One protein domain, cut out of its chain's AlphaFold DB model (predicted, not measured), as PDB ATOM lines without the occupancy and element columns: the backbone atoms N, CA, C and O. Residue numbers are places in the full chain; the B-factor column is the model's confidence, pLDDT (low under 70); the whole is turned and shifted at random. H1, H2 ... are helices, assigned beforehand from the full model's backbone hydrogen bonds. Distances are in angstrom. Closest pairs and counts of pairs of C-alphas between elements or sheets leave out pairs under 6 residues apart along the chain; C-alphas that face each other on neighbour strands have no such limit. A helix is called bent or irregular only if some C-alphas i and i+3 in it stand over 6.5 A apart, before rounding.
ATOM      1  N   GLU A  29     -19.628  58.697 -28.317       50.97
ATOM      2  CA  GLU A  29     -19.990  59.955 -27.660       50.97
ATOM      3  C   GLU A  29     -21.274  59.884 -26.808       50.97
ATOM      4  O   GLU A  29     -21.480  60.728 -25.935       50.97
ATOM      5  N   LEU A  30     -22.121  58.877 -27.044       43.12
ATOM      6  CA  LEU A  30     -23.336  58.561 -26.284       43.12
ATOM      7  C   LEU A  30     -23.143  57.364 -25.343       43.12
ATOM      8  O   LEU A  30     -24.031  57.071 -24.537       43.12
ATOM      9  N   GLN A  31     -22.008  56.664 -25.432       51.56
ATOM     10  CA  GLN A  31     -21.686  55.592 -24.500       51.56
ATOM     11  C   GLN A  31     -21.477  56.177 -23.094       51.56
ATOM     12  O   GLN A  31     -20.899  57.262 -22.937       51.56
ATOM     13  N   PRO A  32     -21.933  55.486 -22.032       59.41
ATOM     14  CA  PRO A  32     -21.588  55.876 -20.675       59.41
ATOM     15  C   PRO A  32     -20.064  55.965 -20.551       59.41
ATOM     16  O   PRO A  32     -19.351  55.102 -21.058       59.41
ATOM     17  N   ARG A  33     -19.558  56.998 -19.861       68.44
ATOM     18  CA  ARG A  33     -18.113  57.155 -19.613       68.44
ATOM     19  C   ARG A  33     -17.525  55.831 -19.130       68.44
ATOM     20  O   ARG A  33     -18.135  55.179 -18.284       68.44
ATOM     21  N   GLU A  34     -16.323  55.492 -19.584       76.88
ATOM     22  CA  GLU A  34     -15.641  54.238 -19.230       76.88
ATOM     23  C   GLU A  34     -15.654  53.978 -17.715       76.88
ATOM     24  O   GLU A  34     -15.961  52.879 -17.268       76.88
ATOM     25  N   CYS A  35     -15.474  55.023 -16.899       66.88
ATOM     26  CA  CYS A  35     -15.536  54.915 -15.442       66.88
ATOM     27  C   CYS A  35     -16.906  54.479 -14.883       66.88
ATOM     28  O   CYS A  35     -16.952  53.871 -13.813       66.88
ATOM     29  N   TYR A  36     -18.017  54.776 -15.565       69.69
ATOM     30  CA  TYR A  36     -19.344  54.260 -15.222       69.69
ATOM     31  C   TYR A  36     -19.492  52.802 -15.635       69.69
ATOM     32  O   TYR A  36     -19.994  52.020 -14.836       69.69
ATOM     33  N   ILE A  37     -19.000  52.424 -16.818       75.94
ATOM     34  CA  ILE A  37     -19.000  51.030 -17.273       75.94
ATOM     35  C   ILE A  37     -18.160  50.158 -16.335       75.94
ATOM     36  O   ILE A  37     -18.643  49.135 -15.864       75.94
ATOM     37  N   THR A  38     -16.950  50.586 -15.960       83.44
ATOM     38  CA  THR A  38     -16.111  49.861 -14.993       83.44
ATOM     39  C   THR A  38     -16.816  49.689 -13.646       83.44
ATOM     40  O   THR A  38     -16.789  48.604 -13.068       83.44
ATOM     41  N   LYS A  39     -17.467  50.745 -13.136       80.12
ATOM     42  CA  LYS A  39     -18.232  50.673 -11.880       80.12
ATOM     43  C   LYS A  39     -19.436  49.740 -11.998       80.12
ATOM     44  O   LYS A  39     -19.671  48.972 -11.072       80.12
ATOM     45  N   LEU A  40     -20.165  49.798 -13.113       78.44
ATOM     46  CA  LEU A  40     -21.314  48.939 -13.385       78.44
ATOM     47  C   LEU A  40     -20.895  47.471 -13.495       78.44
ATOM     48  O   LEU A  40     -21.506  46.629 -12.856       78.44
ATOM     49  N   ASN A  41     -19.821  47.171 -14.223       84.25
ATOM     50  CA  ASN A  41     -19.298  45.810 -14.350       84.25
ATOM     51  C   ASN A  41     -18.864  45.254 -12.993       84.25
ATOM     52  O   ASN A  41     -19.261  44.151 -12.635       84.25
ATOM     53  N   LYS A  42     -18.144  46.048 -12.192       87.25
ATOM     54  CA  LYS A  42     -17.759  45.651 -10.832       87.25
ATOM     55  C   LYS A  42     -18.974  45.420  -9.925       87.25
ATOM     56  O   LYS A  42     -18.965  44.501  -9.111       87.25
ATOM     57  N   LEU A  43     -20.013  46.247 -10.053       82.44
ATOM     58  CA  LEU A  43     -21.265  46.054  -9.323       82.44
ATOM     59  C   LEU A  43     -21.981  44.778  -9.779       82.44
ATOM     60  O   LEU A  43     -22.438  44.022  -8.933       82.44
ATOM     61  N   ASN A  44     -22.040  44.514 -11.085       82.38
ATOM     62  CA  ASN A  44     -22.633  43.297 -11.638       82.38
ATOM     63  C   ASN A  44     -21.892  42.046 -11.151       82.38
ATOM     64  O   ASN A  44     -22.538  41.097 -10.721       82.38
ATOM     65  N   GLU A  45     -20.557  42.055 -11.148       86.12
ATOM     66  CA  GLU A  45     -19.743  40.981 -10.565       86.12
ATOM     67  C   GLU A  45     -20.095  40.760  -9.089       86.12
ATOM     68  O   GLU A  45     -20.388  39.636  -8.691       86.12
ATOM     69  N   GLN A  46     -20.156  41.834  -8.294       85.25
ATOM     70  CA  GLN A  46     -20.507  41.755  -6.876       85.25
ATOM     71  C   GLN A  46     -21.930  41.222  -6.646       85.25
ATOM     72  O   GLN A  46     -22.141  40.391  -5.765       85.25
ATOM     73  N   VAL A  47     -22.913  41.691  -7.419       83.62
ATOM     74  CA  VAL A  47     -24.310  41.233  -7.332       83.62
ATOM     75  C   VAL A  47     -24.413  39.757  -7.705       83.62
ATOM     76  O   VAL A  47     -25.060  38.998  -6.984       83.62
ATOM     77  N   ASN A  48     -23.738  39.339  -8.775       82.88
ATOM     78  CA  ASN A  48     -23.711  37.946  -9.206       82.88
ATOM     79  C   ASN A  48     -23.054  37.055  -8.150       82.88
ATOM     80  O   ASN A  48     -23.622  36.036  -7.766       82.88
ATOM     81  N   ASP A  49     -21.892  37.441  -7.619       85.38
ATOM     82  CA  ASP A  49     -21.236  36.670  -6.565       85.38
ATOM     83  C   ASP A  49     -22.105  36.564  -5.309       85.38
ATOM     84  O   ASP A  49     -22.251  35.464  -4.774       85.38
ATOM     85  N   ASN A  50     -22.757  37.652  -4.891       84.62
ATOM     86  CA  ASN A  50     -23.707  37.622  -3.779       84.62
ATOM     87  C   ASN A  50     -24.894  36.687  -4.060       84.62
ATOM     88  O   ASN A  50     -25.263  35.908  -3.181       84.62
ATOM     89  N   HIS A  51     -25.457  36.705  -5.274       83.12
ATOM     90  CA  HIS A  51     -26.530  35.794  -5.686       83.12
ATOM     91  C   HIS A  51     -26.097  34.325  -5.569       83.12
ATOM     92  O   HIS A  51     -26.775  33.523  -4.923       83.12
ATOM     93  N   TYR A  52     -24.940  33.968  -6.129       86.00
ATOM     94  CA  TYR A  52     -24.448  32.591  -6.099       86.00
ATOM     95  C   TYR A  52     -24.054  32.133  -4.687       86.00
ATOM     96  O   TYR A  52     -24.308  30.984  -4.325       86.00
ATOM     97  N   GLN A  53     -23.477  33.019  -3.868       85.62
ATOM     98  CA  GLN A  53     -23.189  32.730  -2.459       85.62
ATOM     99  C   GLN A  53     -24.473  32.515  -1.658       85.62
ATOM    100  O   GLN A  53     -24.579  31.533  -0.924       85.62
ATOM    101  N   TYR A  54     -25.470  33.386  -1.828       83.12
ATOM    102  CA  TYR A  54     -26.778  33.227  -1.196       83.12
ATOM    103  C   TYR A  54     -27.408  31.887  -1.572       83.12
ATOM    104  O   TYR A  54     -27.808  31.124  -0.701       83.12
ATOM    105  N   LYS A  55     -27.428  31.563  -2.864       82.75
ATOM    106  CA  LYS A  55     -28.014  30.327  -3.377       82.75
ATOM    107  C   LYS A  55     -27.344  29.068  -2.829       82.75
ATOM    108  O   LYS A  55     -28.027  28.108  -2.475       82.75
ATOM    109  N   TYR A  56     -26.015  29.080  -2.711       87.31
ATOM    110  CA  TYR A  56     -25.271  28.007  -2.052       87.31
ATOM    111  C   TYR A  56     -25.750  27.801  -0.610       87.31
ATOM    112  O   TYR A  56     -26.113  26.689  -0.222       87.31
ATOM    113  N   GLN A  57     -25.810  28.886   0.169       84.50
ATOM    114  CA  GLN A  57     -26.254  28.843   1.564       84.50
ATOM    115  C   GLN A  57     -27.725  28.429   1.690       84.50
ATOM    116  O   GLN A  57     -28.059  27.628   2.563       84.50
ATOM    117  N   TYR A  58     -28.587  28.901   0.786       81.88
ATOM    118  CA  TYR A  58     -29.994  28.517   0.707       81.88
ATOM    119  C   TYR A  58     -30.139  26.994   0.598       81.88
ATOM    120  O   TYR A  58     -30.754  26.377   1.470       81.88
ATOM    121  N   TYR A  59     -29.491  26.356  -0.383       85.19
ATOM    122  CA  TYR A  59     -29.574  24.901  -0.526       85.19
ATOM    123  C   TYR A  59     -29.005  24.153   0.686       85.19
ATOM    124  O   TYR A  59     -29.631  23.207   1.165       85.19
ATOM    125  N   LEU A  60     -27.856  24.579   1.223       86.56
ATOM    126  CA  LEU A  60     -27.266  23.936   2.404       86.56
ATOM    127  C   LEU A  60     -28.166  24.020   3.638       86.56
ATOM    128  O   LEU A  60     -28.257  23.053   4.393       86.56
ATOM    129  N   SER A  61     -28.837  25.154   3.836       81.25
ATOM    130  CA  SER A  61     -29.713  25.369   4.990       81.25
ATOM    131  C   SER A  61     -30.994  24.529   4.933       81.25
ATOM    132  O   SER A  61     -31.495  24.102   5.974       81.25
ATOM    133  N   ARG A  62     -31.507  24.243   3.727       79.88
ATOM    134  CA  ARG A  62     -32.785  23.537   3.523       79.88
ATOM    135  C   ARG A  62     -32.644  22.027   3.326       79.88
ATOM    136  O   ARG A  62     -33.631  21.296   3.427       79.88
ATOM    137  N   ILE A  63     -31.437  21.531   3.058       84.69
ATOM    138  CA  ILE A  63     -31.169  20.096   2.934       84.69
ATOM    139  C   ILE A  63     -30.802  19.539   4.307       84.69
ATOM    140  O   ILE A  63     -29.763  19.860   4.879       84.69
ATOM    141  N   LYS A  64     -31.630  18.633   4.834       82.44
ATOM    142  CA  LYS A  64     -31.341  17.966   6.108       82.44
ATOM    143  C   LYS A  64     -30.077  17.106   5.981       82.44
ATOM    144  O   LYS A  64     -30.090  16.096   5.280       82.44
ATOM    145  N   SER A  65     -29.017  17.499   6.692       84.25
ATOM    146  CA  SER A  65     -27.730  16.785   6.764       84.25
ATOM    147  C   SER A  65     -27.129  16.513   5.369       84.25
ATOM    148  O   SER A  65     -27.129  15.367   4.908       84.25
ATOM    149  N   PRO A  66     -26.651  17.556   4.661       86.38
ATOM    150  CA  PRO A  66     -26.148  17.414   3.298       86.38
ATOM    151  C   PRO A  66     -24.868  16.563   3.285       86.38
ATOM    152  O   PRO A  66     -23.911  16.845   4.001       86.38
ATOM    153  N   THR A  67     -24.852  15.497   2.479       93.88
ATOM    154  CA  THR A  67     -23.659  14.660   2.267       93.88
ATOM    155  C   THR A  67     -22.685  15.350   1.311       93.88
ATOM    156  O   THR A  67     -23.109  16.177   0.503       93.88
ATOM    157  N   GLU A  68     -21.406  14.962   1.314       94.31
ATOM    158  CA  GLU A  68     -20.402  15.490   0.368       94.31
ATOM    159  C   GLU A  68     -20.863  15.397  -1.096       94.31
ATOM    160  O   GLU A  68     -20.689  16.333  -1.870       94.31
ATOM    161  N   GLN A  69     -21.545  14.307  -1.464       93.75
ATOM    162  CA  GLN A  69     -22.105  14.134  -2.807       93.75
ATOM    163  C   GLN A  69     -23.183  15.179  -3.139       93.75
ATOM    164  O   GLN A  69     -23.233  15.671  -4.267       93.75
ATOM    165  N   LYS A  70     -24.058  15.517  -2.182       93.12
ATOM    166  CA  LYS A  70     -25.091  16.545  -2.376       93.12
ATOM    167  C   LYS A  70     -24.466  17.934  -2.477       93.12
ATOM    168  O   LYS A  70     -24.848  18.694  -3.359       93.12
ATOM    169  N   ILE A  71     -23.480  18.227  -1.627       94.00
ATOM    170  CA  ILE A  71     -22.731  19.492  -1.648       94.00
ATOM    171  C   ILE A  71     -22.038  19.672  -3.003       94.00
ATOM    172  O   ILE A  71     -22.246  20.687  -3.659       94.00
ATOM    173  N   SER A  72     -21.327  18.649  -3.485       95.44
ATOM    174  CA  SER A  72     -20.646  18.685  -4.784       95.44
ATOM    175  C   SER A  72     -21.603  18.946  -5.956       95.44
ATOM    176  O   SER A  72     -21.260  19.673  -6.886       95.44
ATOM    177  N   LYS A  73     -22.833  18.415  -5.910       94.19
ATOM    178  CA  LYS A  73     -23.858  18.696  -6.928       94.19
ATOM    179  C   LYS A  73     -24.369  20.140  -6.876       94.19
ATOM    180  O   LYS A  73     -24.593  20.726  -7.931       94.19
ATOM    181  N   ILE A  74     -24.507  20.726  -5.685       92.06
ATOM    182  CA  ILE A  74     -24.863  22.147  -5.518       92.06
ATOM    183  C   ILE A  74     -23.748  23.044  -6.070       92.06
ATOM    184  O   ILE A  74     -24.020  23.976  -6.822       92.06
ATOM    185  N   GLU A  75     -22.491  22.745  -5.742       93.44
ATOM    186  CA  GLU A  75     -21.327  23.482  -6.250       93.44
ATOM    187  C   GLU A  75     -21.244  23.402  -7.774       93.44
ATOM    188  O   GLU A  75     -21.044  24.421  -8.435       93.44
ATOM    189  N   ARG A  76     -21.481  22.209  -8.335       92.44
ATOM    190  CA  ARG A  76     -21.540  21.996  -9.780       92.44
ATOM    191  C   ARG A  76     -22.646  22.820 -10.433       92.44
ATOM    192  O   ARG A  76     -22.384  23.446 -11.456       92.44
ATOM    193  N   LEU A  77     -23.848  22.845  -9.854       89.44
ATOM    194  CA  LEU A  77     -24.949  23.664 -10.365       89.44
ATOM    195  C   LEU A  77     -24.533  25.140 -10.445       89.44
ATOM    196  O   LEU A  77     -24.634  25.751 -11.504       89.44
ATOM    197  N   ILE A  78     -23.991  25.687  -9.356       89.00
ATOM    198  CA  ILE A  78     -23.568  27.092  -9.289       89.00
ATOM    199  C   ILE A  78     -22.441  27.392 -10.286       89.00
ATOM    200  O   ILE A  78     -22.440  28.436 -10.935       89.00
ATOM    201  N   GLU A  79     -21.475  26.483 -10.435       89.38
ATOM    202  CA  GLU A  79     -20.384  26.627 -11.402       89.38
ATOM    203  C   GLU A  79     -20.900  26.692 -12.848       89.38
ATOM    204  O   GLU A  79     -20.414  27.495 -13.648       89.38
ATOM    205  N   LEU A  80     -21.885  25.854 -13.185       86.81
ATOM    206  CA  LEU A  80     -22.505  25.829 -14.507       86.81
ATOM    207  C   LEU A  80     -23.275  27.115 -14.799       86.81
ATOM    208  O   LEU A  80     -23.144  27.673 -15.886       86.81
ATOM    209  N   GLU A  81     -24.021  27.624 -13.821       81.88
ATOM    210  CA  GLU A  81     -24.775  28.868 -13.973       81.88
ATOM    211  C   GLU A  81     -23.877  30.088 -14.148       81.88
ATOM    212  O   GLU A  81     -24.183  30.954 -14.964       81.88
ATOM    213  N   LYS A  82     -22.726  30.130 -13.463       82.81
ATOM    214  CA  LYS A  82     -21.711  31.179 -13.665       82.81
ATOM    215  C   LYS A  82     -21.159  31.214 -15.095       82.81
ATOM    216  O   LYS A  82     -20.667  32.249 -15.533       82.81
ATOM    217  N   LYS A  83     -21.196  30.088 -15.815       81.56
ATOM    218  CA  LYS A  83     -20.621  29.924 -17.165       81.56
ATOM    219  C   LYS A  83     -21.634  30.084 -18.305       81.56
ATOM    220  O   LYS A  83     -21.215  29.985 -19.455       81.56
ATOM    221  N   LYS A  84     -22.921  30.276 -17.983       64.94
ATOM    222  CA  LYS A  84     -24.115  30.307 -18.858       64.94
ATOM    223  C   LYS A  84     -23.826  30.326 -20.375       64.94
ATOM    224  O   LYS A  84     -23.408  31.338 -20.930       64.94
ATOM    225  N   ASN A  85     -24.106  29.207 -21.048       55.69
ATOM    226  CA  ASN A  85     -24.227  29.084 -22.508       55.69
ATOM    227  C   ASN A  85     -25.264  27.983 -22.816       55.69
ATOM    228  O   ASN A  85     -25.356  27.029 -22.046       55.69
ATOM    229  N   GLU A  86     -25.992  28.085 -23.933       52.78
ATOM    230  CA  GLU A  86     -27.147  27.241 -24.315       52.78
ATOM    231  C   GLU A  86     -26.880  25.725 -24.208       52.78
ATOM    232  O   GLU A  86     -27.778  24.933 -23.934       52.78
ATOM    233  N   MET A  87     -25.628  25.282 -24.376       60.06
ATOM    234  CA  MET A  87     -25.259  23.863 -24.260       60.06
ATOM    235  C   MET A  87     -25.350  23.296 -22.829       60.06
ATOM    236  O   MET A  87     -25.333  22.076 -22.666       60.06
ATOM    237  N   LEU A  88     -25.417  24.145 -21.799       67.31
ATOM    238  CA  LEU A  88     -25.402  23.742 -20.386       67.31
ATOM    239  C   LEU A  88     -26.809  23.612 -19.774       67.31
ATOM    240  O   LEU A  88     -26.944  23.061 -18.679       67.31
ATOM    241  N   ASP A  89     -27.859  24.043 -20.479       70.31
ATOM    242  CA  ASP A  89     -29.220  24.169 -19.931       70.31
ATOM    243  C   ASP A  89     -29.834  22.828 -19.492       70.31
ATOM    244  O   ASP A  89     -30.557  22.761 -18.494       70.31
ATOM    245  N   ASN A  90     -29.505  21.732 -20.185       76.62
ATOM    246  CA  ASN A  90     -29.994  20.393 -19.840       76.62
ATOM    247  C   ASN A  90     -29.356  19.845 -18.547       76.62
ATOM    248  O   ASN A  90     -30.046  19.232 -17.727       76.62
ATOM    249  N   GLU A  91     -28.048  20.058 -18.352       83.88
ATOM    250  CA  GLU A  91     -27.333  19.624 -17.138       83.88
ATOM    251  C   GLU A  91     -27.797  20.450 -15.935       83.88
ATOM    252  O   GLU A  91     -28.127  19.884 -14.891       83.88
ATOM    253  N   ILE A  92     -27.919  21.768 -16.122       82.56
ATOM    254  CA  ILE A  92     -28.473  22.700 -15.137       82.56
ATOM    255  C   ILE A  92     -29.870  22.234 -14.706       82.56
ATOM    256  O   ILE A  92     -30.087  21.979 -13.523       82.56
ATOM    257  N   SER A  93     -30.789  22.025 -15.654       78.69
ATOM    258  CA  SER A  93     -32.167  21.592 -15.365       78.69
ATOM    259  C   SER A  93     -32.225  20.268 -14.593       78.69
ATOM    260  O   SER A  93     -33.030  20.110 -13.674       78.69
ATOM    261  N   THR A  94     -31.347  19.320 -14.933       84.81
ATOM    262  CA  THR A  94     -31.266  18.022 -14.247       84.81
ATOM    263  C   THR A  94     -30.788  18.185 -12.805       84.81
ATOM    264  O   THR A  94     -31.435  17.686 -11.883       84.81
ATOM    265  N   LEU A  95     -29.692  18.919 -12.588       87.88
ATOM    266  CA  LEU A  95     -29.155  19.181 -11.249       87.88
ATOM    267  C   LEU A  95     -30.159  19.935 -10.377       87.88
ATOM    268  O   LEU A  95     -30.332  19.591  -9.209       87.88
ATOM    269  N   TYR A  96     -30.871  20.905 -10.949       83.31
ATOM    270  CA  TYR A  96     -31.955  21.608 -10.272       83.31
ATOM    271  C   TYR A  96     -33.048  20.669  -9.769       83.31
ATOM    272  O   TYR A  96     -33.416  20.725  -8.595       83.31
ATOM    273  N   ALA A  97     -33.562  19.796 -10.641       81.50
ATOM    274  CA  ALA A  97     -34.601  18.839 -10.277       81.50
ATOM    275  C   ALA A  97     -34.137  17.908  -9.145       81.50
ATOM    276  O   ALA A  97     -34.874  17.651  -8.192       81.50
ATOM    277  N   GLU A  98     -32.894  17.429  -9.222       88.00
ATOM    278  CA  GLU A  98     -32.304  16.568  -8.199       88.00
ATOM    279  C   GLU A  98     -32.129  17.274  -6.851       88.00
ATOM    280  O   GLU A  98     -32.515  16.713  -5.826       88.00
ATOM    281  N   ILE A  99     -31.567  18.488  -6.844       86.88
ATOM    282  CA  ILE A  99     -31.315  19.261  -5.621       86.88
ATOM    283  C   ILE A  99     -32.631  19.608  -4.929       86.88
ATOM    284  O   ILE A  99     -32.754  19.437  -3.715       86.88
ATOM    285  N   ASN A 100     -33.641  20.027  -5.694       79.44
ATOM    286  CA  ASN A 100     -34.945  20.383  -5.148       79.44
ATOM    287  C   ASN A 100     -35.657  19.198  -4.478       79.44
ATOM    288  O   ASN A 100     -36.351  19.396  -3.484       79.44
ATOM    289  N   ASN A 101     -35.426  17.962  -4.933       84.25
ATOM    290  CA  ASN A 101     -35.947  16.762  -4.265       84.25
ATOM    291  C   ASN A 101     -35.337  16.519  -2.869       84.25
ATOM    292  O   ASN A 101     -35.808  15.652  -2.133       84.25
ATOM    293  N   TRP A 102     -34.269  17.231  -2.497       85.94
ATOM    294  CA  TRP A 102     -33.646  17.128  -1.173       85.94
ATOM    295  C   TRP A 102     -34.072  18.234  -0.207       85.94
ATOM    296  O   TRP A 102     -33.753  18.136   0.982       85.94
ATOM    297  N   ILE A 103     -34.736  19.276  -0.707       81.81
ATOM    298  CA  ILE A 103     -35.162  20.437   0.075       81.81
ATOM    299  C   ILE A 103     -36.320  20.034   0.984       81.81
ATOM    300  O   ILE A 103     -37.295  19.428   0.544       81.81
ATOM    301  N   ASN A 104     -36.216  20.394   2.263       71.19
ATOM    302  CA  ASN A 104     -37.307  20.263   3.215       71.19
ATOM    303  C   ASN A 104     -37.937  21.640   3.465       71.19
ATOM    304  O   ASN A 104     -37.309  22.509   4.073       71.19
ATOM    305  N   TYR A 105     -39.168  21.835   2.997       62.62
ATOM    306  CA  TYR A 105     -39.933  23.055   3.243       62.62
ATOM    307  C   TYR A 105     -40.545  22.981   4.645       62.62
ATOM    308  O   TYR A 105     -41.559  22.321   4.860       62.62
ATOM    309  N   THR A 106     -39.897  23.612   5.621       55.44
ATOM    310  CA  THR A 106     -40.498  23.888   6.931       55.44
ATOM    311  C   THR A 106     -40.627  25.397   7.091       55.44
ATOM    312  O   THR A 106     -39.593  26.066   7.113       55.44
ATOM    313  N   ASP A 107     -41.858  25.898   7.205       50.19
ATOM    314  CA  ASP A 107     -42.161  27.311   7.472       50.19
ATOM    315  C   ASP A 107     -41.738  27.658   8.908       50.19
ATOM    316  O   ASP A 107     -42.342  27.177   9.868       50.19
ATOM    317  N   ASN A 108     -40.690  28.467   9.071       49.38
ATOM    318  CA  ASN A 108     -40.201  28.923  10.378       49.38
ATOM    319  C   ASN A 108     -39.928  30.439  10.319       49.38
ATOM    320  O   ASN A 108     -39.573  30.961   9.272       49.38
ATOM    321  N   ASP A 109     -39.926  31.142  11.461       45.88
ATOM    322  CA  ASP A 109     -39.557  32.578  11.578       45.88
ATOM    323  C   ASP A 109     -38.177  32.958  10.979       45.88
ATOM    324  O   ASP A 109     -37.838  34.138  10.850       45.88
ATOM    325  N   ALA A 110     -37.353  31.970  10.618       54.31
ATOM    326  CA  ALA A 110     -36.145  32.158   9.821       54.31
ATOM    327  C   ALA A 110     -36.431  32.828   8.459       54.31
ATOM    328  O   ALA A 110     -35.579  33.573   7.976       54.31
ATOM    329  N   ASP A 111     -37.632  32.651   7.903       64.38
ATOM    330  CA  ASP A 111     -37.983  33.057   6.540       64.38
ATOM    331  C   ASP A 111     -38.014  34.591   6.355       64.38
ATOM    332  O   ASP A 111     -37.583  35.101   5.323       64.38
ATOM    333  N   LEU A 112     -38.401  35.383   7.369       74.88
ATOM    334  CA  LEU A 112     -38.359  36.856   7.264       74.88
ATOM    335  C   LEU A 112     -36.931  37.419   7.261       74.88
ATOM    336  O   LEU A 112     -36.661  38.437   6.623       74.88
ATOM    337  N   LYS A 113     -35.990  36.750   7.941       76.75
ATOM    338  CA  LYS A 113     -34.571  37.142   7.899       76.75
ATOM    339  C   LYS A 113     -33.954  36.870   6.532       76.75
ATOM    340  O   LYS A 113     -32.999  37.553   6.172       76.75
ATOM    341  N   GLU A 114     -34.488  35.912   5.775       77.56
ATOM    342  CA  GLU A 114     -34.045  35.640   4.405       77.56
ATOM    343  C   GLU A 114     -34.389  36.804   3.466       77.56
ATOM    344  O   GLU A 114     -33.553  37.171   2.643       77.56
ATOM    345  N   TYR A 115     -35.539  37.468   3.649       82.19
ATOM    346  CA  TYR A 115     -35.853  38.709   2.924       82.19
ATOM    347  C   TYR A 115     -34.868  39.835   3.259       82.19
ATOM    348  O   TYR A 115     -34.345  40.487   2.356       82.19
ATOM    349  N   ASP A 116     -34.556  40.037   4.544       84.25
ATOM    350  CA  ASP A 116     -33.561  41.031   4.970       84.25
ATOM    351  C   ASP A 116     -32.162  40.726   4.404       84.25
ATOM    352  O   ASP A 116     -31.416  41.640   4.047       84.25
ATOM    353  N   ALA A 117     -31.813  39.442   4.278       82.00
ATOM    354  CA  ALA A 117     -30.531  38.989   3.747       82.00
ATOM    355  C   ALA A 117     -30.347  39.254   2.242       82.00
ATOM    356  O   ALA A 117     -29.220  39.134   1.756       82.00
ATOM    357  N   GLN A 118     -31.403  39.636   1.509       81.12
ATOM    358  CA  GLN A 118     -31.300  40.029   0.098       81.12
ATOM    359  C   GLN A 118     -30.616  41.395  -0.085       81.12
ATOM    360  O   GLN A 118     -30.040  41.667  -1.140       81.12
ATOM    361  N   TYR A 119     -30.610  42.252   0.940       85.19
ATOM    362  CA  TYR A 119     -30.045  43.606   0.881       85.19
ATOM    363  C   TYR A 119     -28.542  43.624   1.217       85.19
ATOM    364  O   TYR A 119     -28.119  44.182   2.226       85.19
TER     365      TYR A 119
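This is residues 29 to 119 of the 379 residues of the protein "Lipoxygenase domain-containing protein" of Photorhabdus temperata J3 (UniProt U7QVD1). One long helix, H1, makes the longest axis; H2 folds back beside its later part and H3 folds back on H2, so that two helical hairpins follow each other, while a short helix, H4, lies on the other side of H1 without touching it. Residues 29 to 47, of which 34 to 47 belong to H1, stick out from this body, and so do residues 107 to 113, of which 110 to 113 belong to H4. The printed part has 91 residues with four named helices, in the order H1, H2, H3, H4, and no named strand; the class is all helix. The whole is loose, with a radius of gyration of the C-alphas of 16.8 A, and only just flat, spanning 54 by 36 by 18 A.

After residues 29 to 33, H1 runs from residue 34, whose C-alpha is at (-15.641, 54.238, -19.230), to residue 62, 41.9 A from first to last C-alpha. H2 holds residues 68 to 82 and is 21.1 A long; C-alpha 68 is at (-20.402, 15.490, 0.368). H3 holds residues 86 to 100 and is 21.8 A long; it is irregular, with C-alphas 87 and 90 at 7.3 A. H4 holds residues 110 to 116, is 10.4 A long, and ends with C-alpha 116 at (-33.561, 41.031, 4.970).

H1 touches H2 with residues 52 to 60 alone, and the closest C-alphas are those of Tyr 52 and Ile 78, 6.4 A apart. The two form a helical hairpin at a shallow tilt of 24 degrees, opposite ways. H2 and H3 form a second helical hairpin and touch, the closest C-alphas being those of Leu 77 and Ile 92, 6.0 A apart. They run opposite ways at a steep tilt of 35.1 degrees, only just past shallow. H1 and H3 are close but not clearly touching, with the C-alphas of Tyr 59 and Ile 99 closest at 7.8 A. H4 is apart from H1, H2 and H3. Each O i to N i+4 pair is within hydrogen-bond range in H1 and H2; in H3 it is 9 of 11 and in H4 2 of 3.

The C-alphas farthest apart are those of Glu 29 and Ser 65, at 55.8 A. Without the stretches that stand free, the body of 65 residues spans 34 by 28 by 18 A. The printed part has no cut. The links H1 to H2 and H2 to H3 are tight, and H3 to H4, with 9 residues between them, is short. The mean pLDDT of the printed part is 78.7; it is under 70 in residues 29 to 33, 35 to 36, 84 to 88 and 105 to 111.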